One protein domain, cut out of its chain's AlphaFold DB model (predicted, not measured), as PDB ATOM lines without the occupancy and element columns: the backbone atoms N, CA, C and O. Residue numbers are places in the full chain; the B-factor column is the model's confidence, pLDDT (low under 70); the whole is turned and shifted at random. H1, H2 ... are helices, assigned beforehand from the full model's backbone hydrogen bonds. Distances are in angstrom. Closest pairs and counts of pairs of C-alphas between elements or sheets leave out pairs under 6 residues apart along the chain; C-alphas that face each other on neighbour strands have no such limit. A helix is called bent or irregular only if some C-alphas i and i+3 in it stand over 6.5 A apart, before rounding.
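AT A GLANCE: This is residues 14 to 103 and 140 to 151 of the 152 residues of an uncharacterized protein of Methylomonas koyamae (UniProt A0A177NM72). One long helix, H1, makes the length of a rod-shaped bundle, and the helical hairpin of H2 and H3 packs on it, H2 touching its residues 32 to 39 and the far part of H3 its residues 21 to 28. The short helix H4 packs on H1 and H3, while residues 14 to 19 of H1 stick out at one end. The printed part has 102 residues with four named helices, H1, H2, H3 and H4 in this order, and no named strand; the class is all helix. The whole is only just compact, close to loose, with a radius of gyration of the C-alphas of 15.2 A, and spans 51 by 25 by 18 A.

HOW THE PARTS SIT: H1, residues 14 to 45, and H3, residues 74 to 102, are the hubs, touching three other helices each. H1 touches H2, residues 59 to 72, with its residues 32 to 39 alone; the closest C-alphas, of Val 39 and Leu 66, are 7.1 A apart. H1 and H2 run the same way at a shallow tilt of 34.9 degrees, only just short of steep. H2 and H3 form a helical hairpin, opposite ways at a shallow tilt of 11 degrees, with the C-alphas of Phe 70 and Leu 76 closest at 5.1 A. H3 is irregular, with C-alphas 78 and 81 lying 7.4 A apart, and has a kink of 67 degrees near residue 81. Its residues 94 to 101 alone touch H1, opposite ways at a shallow tilt of 28 degrees; the closest C-alphas, of Ile 24 and Arg 97, are 6.7 A apart. H4, residues 140 to 150, touches residues 24 to 31 of H1, the same way at a shallow tilt of 19 degrees, with the C-alphas of Asn 31 and Leu 150 closest at 6.1 A. H4 also touches residues 86 to 93 of H3, opposite ways at a steep tilt of 36 degrees, only just past shallow; the C-alphas of Phe 90 and Leu 150 are closest, at 7.0 A. H2 and H4 are apart. Every O i to N i+4 pair is within hydrogen-bond range in H1, H2 and H4, and 17 of 25 are in H3.

IN THESE COORDINATES: H1 begins at C-alpha 14, (190.411, 184.877, 236.507), and is 46.8 A long. H2 is 19.8 A long, and H3, from C-alpha 74 at (238.415, 183.417, 250.601), 39.0 A. H4, 15.4 A long, ends at C-alpha 150, (214.828, 189.027, 245.992).

THE WHOLE: The two C-alphas farthest apart, of Ile 14 and Gly 48, are 51.1 A from each other. Residues 46 to 58 make the long link from H1 to H2, and the link from H2 to H3 is tight. Residues 104 to 139 are not printed, and C-alphas 103 and 140 are 16.7 A apart across the cut. The mean pLDDT of the printed part is 94.5, and no printed residue is under 70.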
ATOM      1  N   ILE A  14     189.528 185.418 237.544       87.19
ATOM      2  CA  ILE A  14     190.411 184.877 236.507       87.19
ATOM      3  C   ILE A  14     191.310 185.970 235.897       87.19
ATOM      4  O   ILE A  14     192.497 185.736 235.677       87.19
ATOM      5  N   GLU A  15     190.804 187.198 235.712       89.00
ATOM      6  CA  GLU A  15     191.635 188.332 235.289       89.00
ATOM      7  C   GLU A  15     192.686 188.677 236.356       89.00
ATOM      8  O   GLU A  15     193.854 188.918 236.034       89.00
ATOM      9  N   LYS A  16     192.294 188.678 237.638       88.25
ATOM     10  CA  LYS A  16     193.221 188.904 238.759       88.25
ATOM     11  C   LYS A  16     194.302 187.830 238.794       88.25
ATOM     12  O   LYS A  16     195.474 188.167 238.950       88.25
ATOM     13  N   LEU A  17     193.937 186.562 238.605       88.25
ATOM     14  CA  LEU A  17     194.890 185.461 238.552       88.25
ATOM     15  C   LEU A  17     195.891 185.646 237.409       88.25
ATOM     16  O   LEU A  17     197.094 185.514 237.622       88.25
ATOM     17  N   PHE A  18     195.427 186.013 236.213       90.81
ATOM     18  CA  PHE A  18     196.315 186.275 235.079       90.81
ATOM     19  C   PHE A  18     197.273 187.436 235.346       90.81
ATOM     20  O   PHE A  18     198.458 187.331 235.032       90.81
ATOM     21  N   LYS A  19     196.805 188.509 235.995       91.75
ATOM     22  CA  LYS A  19     197.669 189.618 236.438       91.75
ATOM     23  C   LYS A  19     198.725 189.149 237.443       91.75
ATOM     24  O   LYS A  19     199.884 189.540 237.328       91.75
ATOM     25  N   ILE A  20     198.350 188.291 238.392       92.31
ATOM     26  CA  ILE A  20     199.263 187.711 239.389       92.31
ATOM     27  C   ILE A  20     200.319 186.826 238.718       92.31
ATOM     28  O   ILE A  20     201.511 187.016 238.950       92.31
ATOM     29  N   ILE A  21     199.913 185.899 237.847       92.69
ATOM     30  CA  ILE A  21     200.842 185.019 237.124       92.69
ATOM     31  C   ILE A  21     201.774 185.845 236.231       92.69
ATOM     32  O   ILE A  21     202.985 185.630 236.249       92.69
ATOM     33  N   GLY A  22     201.237 186.827 235.503       94.62
ATOM     34  CA  GLY A  22     202.031 187.741 234.683       94.62
ATOM     35  C   GLY A  22     203.076 188.495 235.507       94.62
ATOM     36  O   GLY A  22     204.244 188.538 235.122       94.62
ATOM     37  N   PHE A  23     202.690 189.010 236.679       95.62
ATOM     38  CA  PHE A  23     203.628 189.628 237.617       95.62
ATOM     39  C   PHE A  23     204.730 188.650 238.035       95.62
ATOM     40  O   PHE A  23     205.905 189.001 237.968       95.62
ATOM     41  N   ILE A  24     204.370 187.428 238.449       95.56
ATOM     42  CA  ILE A  24     205.334 186.409 238.891       95.56
ATOM     43  C   ILE A  24     206.356 186.131 237.789       95.56
ATOM     44  O   ILE A  24     207.551 186.103 238.067       95.56
ATOM     45  N   VAL A  25     205.907 185.940 236.544       96.00
ATOM     46  CA  VAL A  25     206.786 185.624 235.409       96.00
ATOM     47  C   VAL A  25     207.758 186.769 235.123       96.00
ATOM     48  O   VAL A  25     208.960 186.527 235.001       96.00
ATOM     49  N   VAL A  26     207.262 188.007 235.050       96.25
ATOM     50  CA  VAL A  26     208.094 189.183 234.753       96.25
ATOM     51  C   VAL A  26     209.092 189.445 235.881       96.25
ATOM     52  O   VAL A  26     210.289 189.567 235.622       96.25
ATOM     53  N   GLN A  27     208.623 189.474 237.131       97.12
ATOM     54  CA  GLN A  27     209.482 189.737 238.284       97.12
ATOM     55  C   GLN A  27     210.516 188.624 238.482       97.12
ATOM     56  O   GLN A  27     211.670 188.899 238.800       97.12
ATOM     57  N   TRP A  28     210.142 187.365 238.245       97.06
ATOM     58  CA  TRP A  28     211.091 186.260 238.313       97.06
ATOM     59  C   TRP A  28     212.207 186.389 237.273       97.06
ATOM     60  O   TRP A  28     213.358 186.106 237.593       97.06
ATOM     61  N   GLY A  29     211.890 186.832 236.051       95.88
ATOM     62  CA  GLY A  29     212.899 187.084 235.020       95.88
ATOM     63  C   GLY A  29     213.965 188.079 235.486       95.88
ATOM     64  O   GLY A  29     215.153 187.827 235.306       95.88
ATOM     65  N   HIS A  30     213.550 189.154 236.159       96.50
ATOM     66  CA  HIS A  30     214.472 190.108 236.777       96.50
ATOM     67  C   HIS A  30     215.309 189.467 237.897       96.50
ATOM     68  O   HIS A  30     216.534 189.560 237.883       96.50
ATOM     69  N   ASN A  31     214.668 188.758 238.830       96.69
ATOM     70  CA  ASN A  31     215.365 188.128 239.955       96.69
ATOM     71  C   ASN A  31     216.422 187.111 239.481       96.69
ATOM     72  O   ASN A  31     217.524 187.052 240.024       96.69
ATOM     73  N   GLU A  32     216.106 186.314 238.457       95.62
ATOM     74  CA  GLU A  32     217.042 185.339 237.894       95.62
ATOM     75  C   GLU A  32     218.219 186.015 237.176       95.62
ATOM     76  O   GLU A  32     219.356 185.567 237.333       95.62
ATOM     77  N   GLN A  33     217.981 187.136 236.485       95.75
ATOM     78  CA  GLN A  33     219.055 187.953 235.913       95.75
ATOM     79  C   GLN A  33     219.998 188.509 236.988       95.75
ATOM     80  O   GLN A  33     221.205 188.548 236.764       95.75
ATOM     81  N   CYS A  34     219.498 188.887 238.170       95.75
ATOM     82  CA  CYS A  34     220.367 189.316 239.270       95.75
ATOM     83  C   CYS A  34     221.325 188.197 239.713       95.75
ATOM     84  O   CYS A  34     222.511 188.456 239.925       95.75
ATOM     85  N   LEU A  35     220.869 186.937 239.778       96.00
ATOM     86  CA  LEU A  35     221.769 185.803 240.034       96.00
ATOM     87  C   LEU A  35     222.782 185.599 238.902       96.00
ATOM     88  O   LEU A  35     223.947 185.319 239.179       96.00
ATOM     89  N   ASP A  36     222.361 185.759 237.645       96.94
ATOM     90  CA  ASP A  36     223.259 185.655 236.490       96.94
ATOM     91  C   ASP A  36     224.362 186.715 236.523       96.94
ATOM     92  O   ASP A  36     225.511 186.416 236.201       96.94
ATOM     93  N   LEU A  37     224.049 187.927 236.986       96.88
ATOM     94  CA  LEU A  37     225.039 188.983 237.188       96.88
ATOM     95  C   LEU A  37     226.046 188.623 238.285       96.88
ATOM     96  O   LEU A  37     227.239 188.849 238.099       96.88
ATOM     97  N   ILE A  38     225.611 188.022 239.397       96.50
ATOM     98  CA  ILE A  38     226.534 187.557 240.450       96.50
ATOM     99  C   ILE A  38     227.466 186.474 239.902       96.50
ATOM    100  O   ILE A  38     228.679 186.539 240.110       96.50
ATOM    101  N   VAL A  39     226.920 185.503 239.164       97.50
ATOM    102  CA  VAL A  39     227.718 184.466 238.497       97.50
ATOM    103  C   VAL A  39     228.725 185.106 237.538       97.50
ATOM    104  O   VAL A  39     229.909 184.785 237.608       97.50
ATOM    105  N   GLU A  40     228.298 186.043 236.691       97.38
ATOM    106  CA  GLU A  40     229.181 186.759 235.762       97.38
ATOM    107  C   GLU A  40     230.310 187.496 236.487       97.38
ATOM    108  O   GLU A  40     231.468 187.407 236.074       97.38
ATOM    109  N   MET A  41     230.000 188.199 237.578       97.25
ATOM    110  CA  MET A  41     230.996 188.922 238.365       97.25
ATOM    111  C   MET A  41     232.052 187.983 238.943       97.25
ATOM    112  O   MET A  41     233.236 188.307 238.870       97.25
ATOM    113  N   ILE A  42     231.646 186.822 239.466       97.38
ATOM    114  CA  ILE A  42     232.577 185.814 239.988       97.38
ATOM    115  C   ILE A  42     233.466 185.278 238.863       97.38
ATOM    116  O   ILE A  42     234.684 185.228 239.023       97.38
ATOM    117  N   PHE A  43     232.882 184.935 237.709       97.31
ATOM    118  CA  PHE A  43     233.650 184.436 236.566       97.31
ATOM    119  C   PHE A  43     234.679 185.450 236.060       97.31
ATOM    120  O   PHE A  43     235.797 185.067 235.739       97.31
ATOM    121  N   ARG A  44     234.323 186.738 236.012       96.75
ATOM    122  CA  ARG A  44     235.243 187.791 235.566       96.75
ATOM    123  C   ARG A  44     236.353 188.096 236.569       96.75
ATOM    124  O   ARG A  44     237.475 188.342 236.147       96.75
ATOM    125  N   HIS A  45     236.045 188.142 237.865       97.00
ATOM    126  CA  HIS A  45     237.019 188.566 238.881       97.00
ATOM    127  C   HIS A  45     237.972 187.453 239.312       97.00
ATOM    128  O   HIS A  45     239.108 187.745 239.671       97.00
ATOM    129  N   PHE A  46     237.526 186.198 239.276       96.06
ATOM    130  CA  PHE A  46     238.309 185.048 239.731       96.06
ATOM    131  C   PHE A  46     238.706 184.133 238.570       96.06
ATOM    132  O   PHE A  46     238.829 182.925 238.760       96.06
ATOM    133  N   ASP A  47     238.873 184.688 237.368       91.75
ATOM    134  CA  ASP A  47     239.213 183.923 236.166       91.75
ATOM    135  C   ASP A  47     240.417 182.988 236.395       91.75
ATOM    136  O   ASP A  47     241.369 183.312 237.107       91.75
ATOM    137  N   GLY A  48     240.340 181.778 235.836       89.56
ATOM    138  CA  GLY A  48     241.311 180.706 236.075       89.56
ATOM    139  C   GLY A  48     241.158 179.950 237.405       89.56
ATOM    140  O   GLY A  48     241.869 178.965 237.620       89.56
ATOM    141  N   HIS A  49     240.230 180.337 238.292       95.00
ATOM    142  CA  HIS A  49     239.985 179.588 239.528       95.00
ATOM    143  C   HIS A  49     239.414 178.181 239.226       95.00
ATOM    144  O   HIS A  49     238.452 178.069 238.461       95.00
ATOM    145  N   PRO A  50     239.904 177.093 239.863       93.69
ATOM    146  CA  PRO A  50     239.508 175.711 239.537       93.69
ATOM    147  C   PRO A  50     238.013 175.384 239.671       93.69
ATOM    148  O   PRO A  50     237.550 174.366 239.167       93.69
ATOM    149  N   LEU A  51     237.249 176.224 240.374       92.44
ATOM    150  CA  LEU A  51     235.792 176.079 240.513       92.44
ATOM    151  C   LEU A  51     235.002 176.600 239.309       92.44
ATOM    152  O   LEU A  51     233.812 176.307 239.196       92.44
ATOM    153  N   LEU A  52     235.634 177.374 238.429       93.44
ATOM    154  CA  LEU A  52     234.987 178.092 237.334       93.44
ATOM    155  C   LEU A  52     235.081 177.315 236.019       93.44
ATOM    156  O   LEU A  52     235.509 177.837 234.996       93.44
ATOM    157  N   THR A  53     234.694 176.040 236.047       90.56
ATOM    158  CA  THR A  53     234.800 175.158 234.874       90.56
ATOM    159  C   THR A  53     233.650 175.335 233.889       90.56
ATOM    160  O   THR A  53     233.846 175.236 232.684       90.56
ATOM    161  N   GLU A  54     232.438 175.565 234.394       92.44
ATOM    162  CA  GLU A  54     231.226 175.686 233.584       92.44
ATOM    163  C   GLU A  54     230.277 176.704 234.207       92.44
ATOM    164  O   GLU A  54     230.056 176.717 235.423       92.44
ATOM    165  N   ARG A  55     229.687 177.549 233.360       94.81
ATOM    166  CA  ARG A  55     228.709 178.537 233.796       94.81
ATOM    167  C   ARG A  55     227.346 177.878 234.046       94.81
ATOM    168  O   ARG A  55     226.770 177.319 233.115       94.81
ATOM    169  N   PRO A  56     226.780 177.976 235.262       96.38
ATOM    170  CA  PRO A  56     225.476 177.391 235.552       96.38
ATOM    171  C   PRO A  56     224.339 178.133 234.830       96.38
ATOM    172  O   PRO A  56     224.210 179.347 234.949       96.38
ATOM    173  N   VAL A  57     223.471 177.390 234.135       94.06
ATOM    174  CA  VAL A  57     222.351 177.959 233.352       94.06
ATOM    175  C   VAL A  57     221.022 177.954 234.107       94.06
ATOM    176  O   VAL A  57     220.237 178.888 233.989       94.06
ATOM    177  N   PHE A  58     220.762 176.926 234.916       94.94
ATOM    178  CA  PHE A  58     219.501 176.783 235.649       94.94
ATOM    179  C   PHE A  58     219.648 177.188 237.117       94.94
ATOM    180  O   PHE A  58     220.720 177.026 237.702       94.94
ATOM    181  N   LEU A  59     218.550 177.628 237.740       95.56
ATOM    182  CA  LEU A  59     218.514 178.087 239.136       95.56
ATOM    183  C   LEU A  59     219.215 177.138 240.123       95.56
ATOM    184  O   LEU A  59     220.076 177.569 240.884       95.56
ATOM    185  N   LYS A  60     218.880 175.839 240.112       96.12
ATOM    186  CA  LYS A  60     219.472 174.855 241.041       96.12
ATOM    187  C   LYS A  60     221.003 174.760 240.885       96.12
ATOM    188  O   LYS A  60     221.706 174.914 241.887       96.12
ATOM    189  N   PRO A  61     221.546 174.550 239.670       96.81
ATOM    190  CA  PRO A  61     222.977 174.688 239.411       96.81
ATOM    191  C   PRO A  61     223.572 176.032 239.852       96.81
ATOM    192  O   PRO A  61     224.630 176.013 240.475       96.81
ATOM    193  N   LYS A  62     222.899 177.168 239.602       96.94
ATOM    194  CA  LYS A  62     223.372 178.509 240.010       96.94
ATOM    195  C   LYS A  62     223.518 178.610 241.523       96.94
ATOM    196  O   LYS A  62     224.596 178.930 242.005       96.94
ATOM    197  N   ILE A  63     222.483 178.244 242.280       97.31
ATOM    198  CA  ILE A  63     222.505 178.249 243.750       97.31
ATOM    199  C   ILE A  63     223.632 177.356 244.283       97.31
ATOM    200  O   ILE A  63     224.382 177.761 245.170       97.31
ATOM    201  N   LYS A  64     223.792 176.147 243.729       97.00
ATOM    202  CA  LYS A  64     224.864 175.224 244.133       97.00
ATOM    203  C   LYS A  64     226.250 175.796 243.834       97.00
ATOM    204  O   LYS A  64     227.154 175.650 244.653       97.00
ATOM    205  N   PHE A  65     226.424 176.405 242.667       97.50
ATOM    206  CA  PHE A  65     227.667 177.051 242.262       97.50
ATOM    207  C   PHE A  65     228.009 178.234 243.174       97.50
ATOM    208  O   PHE A  65     229.111 178.279 243.716       97.50
ATOM    209  N   LEU A  66     227.054 179.137 243.410       96.88
ATOM    210  CA  LEU A  66     227.238 180.309 244.262       96.88
ATOM    211  C   LEU A  66     227.586 179.904 245.698       96.88
ATOM    212  O   LEU A  66     228.586 180.376 246.228       96.88
ATOM    213  N   ASN A  67     226.855 178.946 246.279       96.56
ATOM    214  CA  ASN A  67     227.179 178.392 247.599       96.56
ATOM    215  C   ASN A  67     228.617 177.858 247.672       96.56
ATOM    216  O   ASN A  67     229.318 178.094 248.651       96.56
ATOM    217  N   LYS A  68     229.089 177.150 246.637       96.12
ATOM    218  CA  LYS A  68     230.484 176.686 246.596       96.12
ATOM    219  C   LYS A  68     231.468 177.852 246.550       96.12
ATOM    220  O   LYS A  68     232.469 177.799 247.255       96.12
ATOM    221  N   CYS A  69     231.189 178.879 245.750       96.94
ATOM    222  CA  CYS A  69     232.058 180.048 245.625       96.94
ATOM    223  C   CYS A  69     232.180 180.803 246.954       96.94
ATOM    224  O   CYS A  69     233.297 181.037 247.400       96.94
ATOM    225  N   PHE A  70     231.062 181.086 247.636       96.75
ATOM    226  CA  PHE A  70     231.061 181.774 248.938       96.75
ATOM    227  C   PHE A  70     231.752 180.990 250.063       96.75
ATOM    228  O   PHE A  70     232.132 181.580 251.069       96.75
ATOM    229  N   VAL A  71     231.906 179.669 249.918       95.50
ATOM    230  CA  VAL A  71     232.599 178.814 250.898       95.50
ATOM    231  C   VAL A  71     234.084 178.641 250.579       95.50
ATOM    232  O   VAL A  71     234.887 178.486 251.494       95.50
ATOM    233  N   GLN A  72     234.449 178.591 249.297       96.19
ATOM    234  CA  GLN A  72     235.786 178.160 248.874       96.19
ATOM    235  C   GLN A  72     236.680 179.290 248.365       96.19
ATOM    236  O   GLN A  72     237.890 179.096 248.332       96.19
ATOM    237  N   ILE A  73     236.118 180.438 247.976       97.06
ATOM    238  CA  ILE A  73     236.887 181.609 247.542       97.06
ATOM    239  C   ILE A  73     237.030 182.549 248.749       97.06
ATOM    240  O   ILE A  73     236.029 183.145 249.162       97.06
ATOM    241  N   PRO A  74     238.231 182.682 249.348       96.31
ATOM    242  CA  PRO A  74     238.415 183.417 250.601       96.31
ATOM    243  C   PRO A  74     237.905 184.862 250.578       96.31
ATOM    244  O   PRO A  74     237.352 185.337 251.567       96.31
ATOM    245  N   GLU A  75     238.036 185.548 249.446       97.06
ATOM    246  CA  GLU A  75     237.616 186.936 249.228       97.06
ATOM    247  C   GLU A  75     236.091 187.111 249.274       97.06
ATOM    248  O   GLU A  75     235.587 188.202 249.566       97.06
ATOM    249  N   LEU A  76     235.345 186.032 249.016       97.06
ATOM    250  CA  LEU A  76     233.887 186.010 249.061       97.06
ATOM    251  C   LEU A  76     233.332 185.648 250.444       97.06
ATOM    252  O   LEU A  76     232.134 185.818 250.665       97.06
ATOM    253  N   ASN A  77     234.173 185.219 251.395       94.50
ATOM    254  CA  ASN A  77     233.733 184.819 252.739       94.50
ATOM    255  C   ASN A  77     232.948 185.919 253.466       94.50
ATOM    256  O   ASN A  77     232.052 185.617 254.253       94.50
ATOM    257  N   GLN A  78     233.267 187.188 253.196       95.94
ATOM    258  CA  GLN A  78     232.576 188.337 253.784       95.94
ATOM    259  C   GLN A  78     231.082 188.397 253.428       95.94
ATOM    260  O   GLN A  78     230.321 188.976 254.189       95.94
ATOM    261  N   PHE A  79     230.663 187.770 252.323       96.25
ATOM    262  CA  PHE A  79     229.272 187.741 251.854       96.25
ATOM    263  C   PHE A  79     228.524 186.464 252.252       96.25
ATOM    264  O   PHE A  79     227.387 186.245 251.831       96.25
ATOM    265  N   ARG A  80     229.164 185.572 253.017       94.62
ATOM    266  CA  ARG A  80     228.601 184.256 253.327       94.62
ATOM    267  C   ARG A  80     227.316 184.354 254.150       94.62
ATOM    268  O   ARG A  80     226.376 183.600 253.917       94.62
ATOM    269  N   SER A  81     227.247 185.298 255.093       95.62
ATOM    270  CA  SER A  81     226.044 185.478 255.917       95.62
ATOM    271  C   SER A  81     224.849 185.932 255.080       95.62
ATOM    272  O   SER A  81     223.724 185.477 255.294       95.62
ATOM    273  N   GLU A  82     225.088 186.813 254.111       95.06
ATOM    274  CA  GLU A  82     224.096 187.275 253.153       95.06
ATOM    275  C   GLU A  82     223.688 186.144 252.206       95.06
ATOM    276  O   GLU A  82     222.492 185.927 252.005       95.06
ATOM    277  N   SER A  83     224.645 185.373 251.675       95.06
ATOM    278  CA  SER A  83     224.351 184.268 250.757       95.06
ATOM    279  C   SER A  83     223.546 183.152 251.417       95.06
ATOM    280  O   SER A  83     222.603 182.643 250.809       95.06
ATOM    281  N   ASP A  84     223.862 182.818 252.672       95.44
ATOM    282  CA  ASP A  84     223.170 181.784 253.448       95.44
ATOM    283  C   ASP A  84     221.703 182.154 253.722       95.44
ATOM    284  O   ASP A  84     220.873 181.277 253.952       95.44
ATOM    285  N   LYS A  85     221.353 183.445 253.653       95.31
ATOM    286  CA  LYS A  85     219.967 183.930 253.740       95.31
ATOM    287  C   LYS A  85     219.319 184.066 252.365       95.31
ATOM    288  O   LYS A  85     218.148 183.736 252.204       95.31
ATOM    289  N   LEU A  86     220.053 184.568 251.374       96.00
ATOM    290  CA  LEU A  86     219.515 184.905 250.057       96.00
ATOM    291  C   LEU A  86     219.252 183.668 249.191       96.00
ATOM    292  O   LEU A  86     218.196 183.552 248.571       96.00
ATOM    293  N   LEU A  87     220.197 182.729 249.136       96.75
ATOM    294  CA  LEU A  87     220.113 181.585 248.226       96.75
ATOM    295  C   LEU A  87     218.967 180.609 248.560       96.75
ATOM    296  O   LEU A  87     218.310 180.152 247.618       96.75
ATOM    297  N   PRO A  88     218.652 180.311 249.839       97.12
ATOM    298  CA  PRO A  88     217.462 179.527 250.177       97.12
ATOM    299  C   PRO A  88     216.166 180.194 249.717       97.12
ATOM    300  O   PRO A  88     215.327 179.534 249.105       97.12
ATOM    301  N   ARG A  89     216.046 181.514 249.896       96.94
ATOM    302  CA  ARG A  89     214.877 182.288 249.454       96.94
ATOM    303  C   ARG A  89     214.670 182.209 247.941       96.94
ATOM    304  O   ARG A  89     213.553 181.994 247.478       96.94
ATOM    305  N   PHE A  90     215.750 182.286 247.159       97.38
ATOM    306  CA  PHE A  90     215.698 182.040 245.714       97.38
ATOM    307  C   PHE A  90     215.217 180.628 245.376       97.38
ATOM    308  O   PHE A  90     214.428 180.460 244.445       97.38
ATOM    309  N   SER A  91     215.672 179.612 246.117       96.94
ATOM    310  CA  SER A  91     215.222 178.230 245.926       96.94
ATOM    311  C   SER A  91     213.718 178.102 246.174       96.94
ATOM    312  O   SER A  91     212.994 177.610 245.309       96.94
ATOM    313  N   GLU A  92     213.240 178.592 247.316       96.00
ATOM    314  CA  GLU A  92     211.834 178.521 247.725       96.00
ATOM    315  C   GLU A  92     210.920 179.299 246.769       96.00
ATOM    316  O   GLU A  92     209.917 178.773 246.277       96.00
ATOM    317  N   ALA A  93     211.288 180.539 246.433       95.94
ATOM    318  CA  ALA A  93     210.531 181.356 245.494       95.94
ATOM    319  C   ALA A  93     210.527 180.757 244.081       95.94
ATOM    320  O   ALA A  93     209.501 180.807 243.398       95.94
ATOM    321  N   GLY A  94     211.637 180.147 243.654       95.94
ATOM    322  CA  GLY A  94     211.740 179.449 242.377       95.94
ATOM    323  C   GLY A  94     210.829 178.227 242.304       95.94
ATOM    324  O   GLY A  94     210.145 178.025 241.297       95.94
ATOM    325  N   GLU A  95     210.747 177.443 243.379       93.62
ATOM    326  CA  GLU A  95     209.808 176.321 243.483       93.62
ATOM    327  C   GLU A  95     208.355 176.797 243.460       93.62
ATOM    328  O   GLU A  95     207.548 176.283 242.678       93.62
ATOM    329  N   LYS A  96     208.031 177.841 244.231       92.88
ATOM    330  CA  LYS A  96     206.691 178.437 244.255       92.88
ATOM    331  C   LYS A  96     206.290 178.987 242.879       92.88
ATOM    332  O   LYS A  96     205.212 178.664 242.382       92.88
ATOM    333  N   ARG A  97     207.177 179.719 242.195       93.69
ATOM    334  CA  ARG A  97     206.981 180.176 240.804       93.69
ATOM    335  C   ARG A  97     206.781 179.008 239.844       93.69
ATOM    336  O   ARG A  97     205.889 179.051 239.002       93.69
ATOM    337  N   ASN A  98     207.590 177.958 239.957       92.25
ATOM    338  CA  ASN A  98     207.481 176.767 239.118       92.25
ATOM    339  C   ASN A  98     206.134 176.052 239.309       92.25
ATOM    340  O   ASN A  98     205.640 175.405 238.386       92.25
ATOM    341  N   ASN A  99     205.529 176.141 240.490       89.38
ATOM    342  CA  ASN A  99     204.189 175.610 240.727       89.38
ATOM    343  C   ASN A  99     203.123 176.455 240.028       89.38
ATOM    344  O   ASN A  99     202.314 175.887 239.307       89.38
ATOM    345  N   PHE A 100     203.180 177.784 240.126       88.75
ATOM    346  CA  PHE A 100     202.221 178.660 239.442       88.75
ATOM    347  C   PHE A 100     202.295 178.605 237.913       88.75
ATOM    348  O   PHE A 100     201.265 178.634 237.251       88.75
ATOM    349  N   VAL A 101     203.501 178.539 237.344       89.31
ATOM    350  CA  VAL A 101     203.695 178.645 235.887       89.31
ATOM    351  C   VAL A 101     203.445 177.320 235.159       89.31
ATOM    352  O   VAL A 101     203.032 177.330 234.005       89.31
ATOM    353  N   HIS A 102     203.698 176.182 235.812       86.50
ATOM    354  CA  HIS A 102     203.610 174.861 235.172       86.50
ATOM    355  C   HIS A 102     202.419 174.015 235.628       86.50
ATOM    356  O   HIS A 102     202.305 172.863 235.209       86.50
ATOM    357  N   ALA A 103     201.555 174.534 236.499       86.12
ATOM    358  CA  ALA A 103     200.322 173.852 236.860       86.12
ATOM    359  C   ALA A 103     199.162 174.277 235.954       86.12
ATOM    360  O   ALA A 103     199.106 175.406 235.472       86.12
ATOM    361  N   TRP A 140     199.035 186.066 248.403       89.94
ATOM    362  CA  TRP A 140     199.631 186.866 247.348       89.94
ATOM    363  C   TRP A 140     200.506 188.015 247.862       89.94
ATOM    364  O   TRP A 140     201.632 188.132 247.377       89.94
ATOM    365  N   PRO A 141     200.077 188.853 248.830       93.62
ATOM    366  CA  PRO A 141     200.882 189.981 249.292       93.62
ATOM    367  C   PRO A 141     202.260 189.562 249.808       93.62
ATOM    368  O   PRO A 141     203.259 190.187 249.459       93.62
ATOM    369  N   ALA A 142     202.327 188.471 250.577       93.06
ATOM    370  CA  ALA A 142     203.587 187.948 251.095       93.06
ATOM    371  C   ALA A 142     204.513 187.498 249.958       93.06
ATOM    372  O   ALA A 142     205.675 187.897 249.910       93.06
ATOM    373  N   PHE A 143     203.993 186.728 248.995       94.44
ATOM    374  CA  PHE A 143     204.815 186.252 247.884       94.44
ATOM    375  C   PHE A 143     205.231 187.369 246.921       94.44
ATOM    376  O   PHE A 143     206.358 187.378 246.433       94.44
ATOM    377  N   ARG A 144     204.356 188.348 246.683       95.69
ATOM    378  CA  ARG A 144     204.679 189.549 245.912       95.69
ATOM    379  C   ARG A 144     205.846 190.308 246.541       95.69
ATOM    380  O   ARG A 144     206.771 190.680 245.825       95.69
ATOM    381  N   ASN A 145     205.802 190.532 247.854       95.88
ATOM    382  CA  ASN A 145     206.871 191.226 248.571       95.88
ATOM    383  C   ASN A 145     208.181 190.435 248.522       95.88
ATOM    384  O   ASN A 145     209.236 191.019 248.285       95.88
ATOM    385  N   GLU A 146     208.106 189.110 248.661       96.00
ATOM    386  CA  GLU A 146     209.270 188.241 248.511       96.00
ATOM    387  C   GLU A 146     209.909 188.417 247.127       96.00
ATOM    388  O   GLU A 146     211.085 188.761 247.032       96.00
ATOM    389  N   LEU A 147     209.118 188.316 246.053       95.69
ATOM    390  CA  LEU A 147     209.601 188.498 244.682       95.69
ATOM    391  C   LEU A 147     210.188 189.891 244.425       95.69
ATOM    392  O   LEU A 147     211.179 189.985 243.707       95.69
ATOM    393  N   LEU A 148     209.604 190.949 244.989       96.00
ATOM    394  CA  LEU A 148     210.120 192.316 244.849       96.00
ATOM    395  C   LEU A 148     211.442 192.531 245.591       96.00
ATOM    396  O   LEU A 148     212.243 193.351 245.164       96.00
ATOM    397  N   SER A 149     211.666 191.813 246.692       94.38
ATOM    398  CA  SER A 149     212.862 191.977 247.527       94.38
ATOM    399  C   SER A 149     214.031 191.062 247.151       94.38
ATOM    400  O   SER A 149     215.146 191.295 247.602       94.38
ATOM    401  N   LEU A 150     213.798 190.012 246.356       89.94
ATOM    402  CA  LEU A 150     214.828 189.027 245.992       89.94
ATOM    403  C   LEU A 150     215.919 189.579 245.064       89.94
ATOM    404  O   LEU A 150     217.056 189.122 245.137       89.94
ATOM    405  N   GLY A 151     215.565 190.514 244.181       73.31
ATOM    406  CA  GLY A 151     216.487 191.156 243.236       73.31
ATOM    407  C   GLY A 151     216.831 192.610 243.574       73.31
ATOM    408  O   GLY A 151     217.418 193.274 242.724       73.31
TER     409      GLY A 151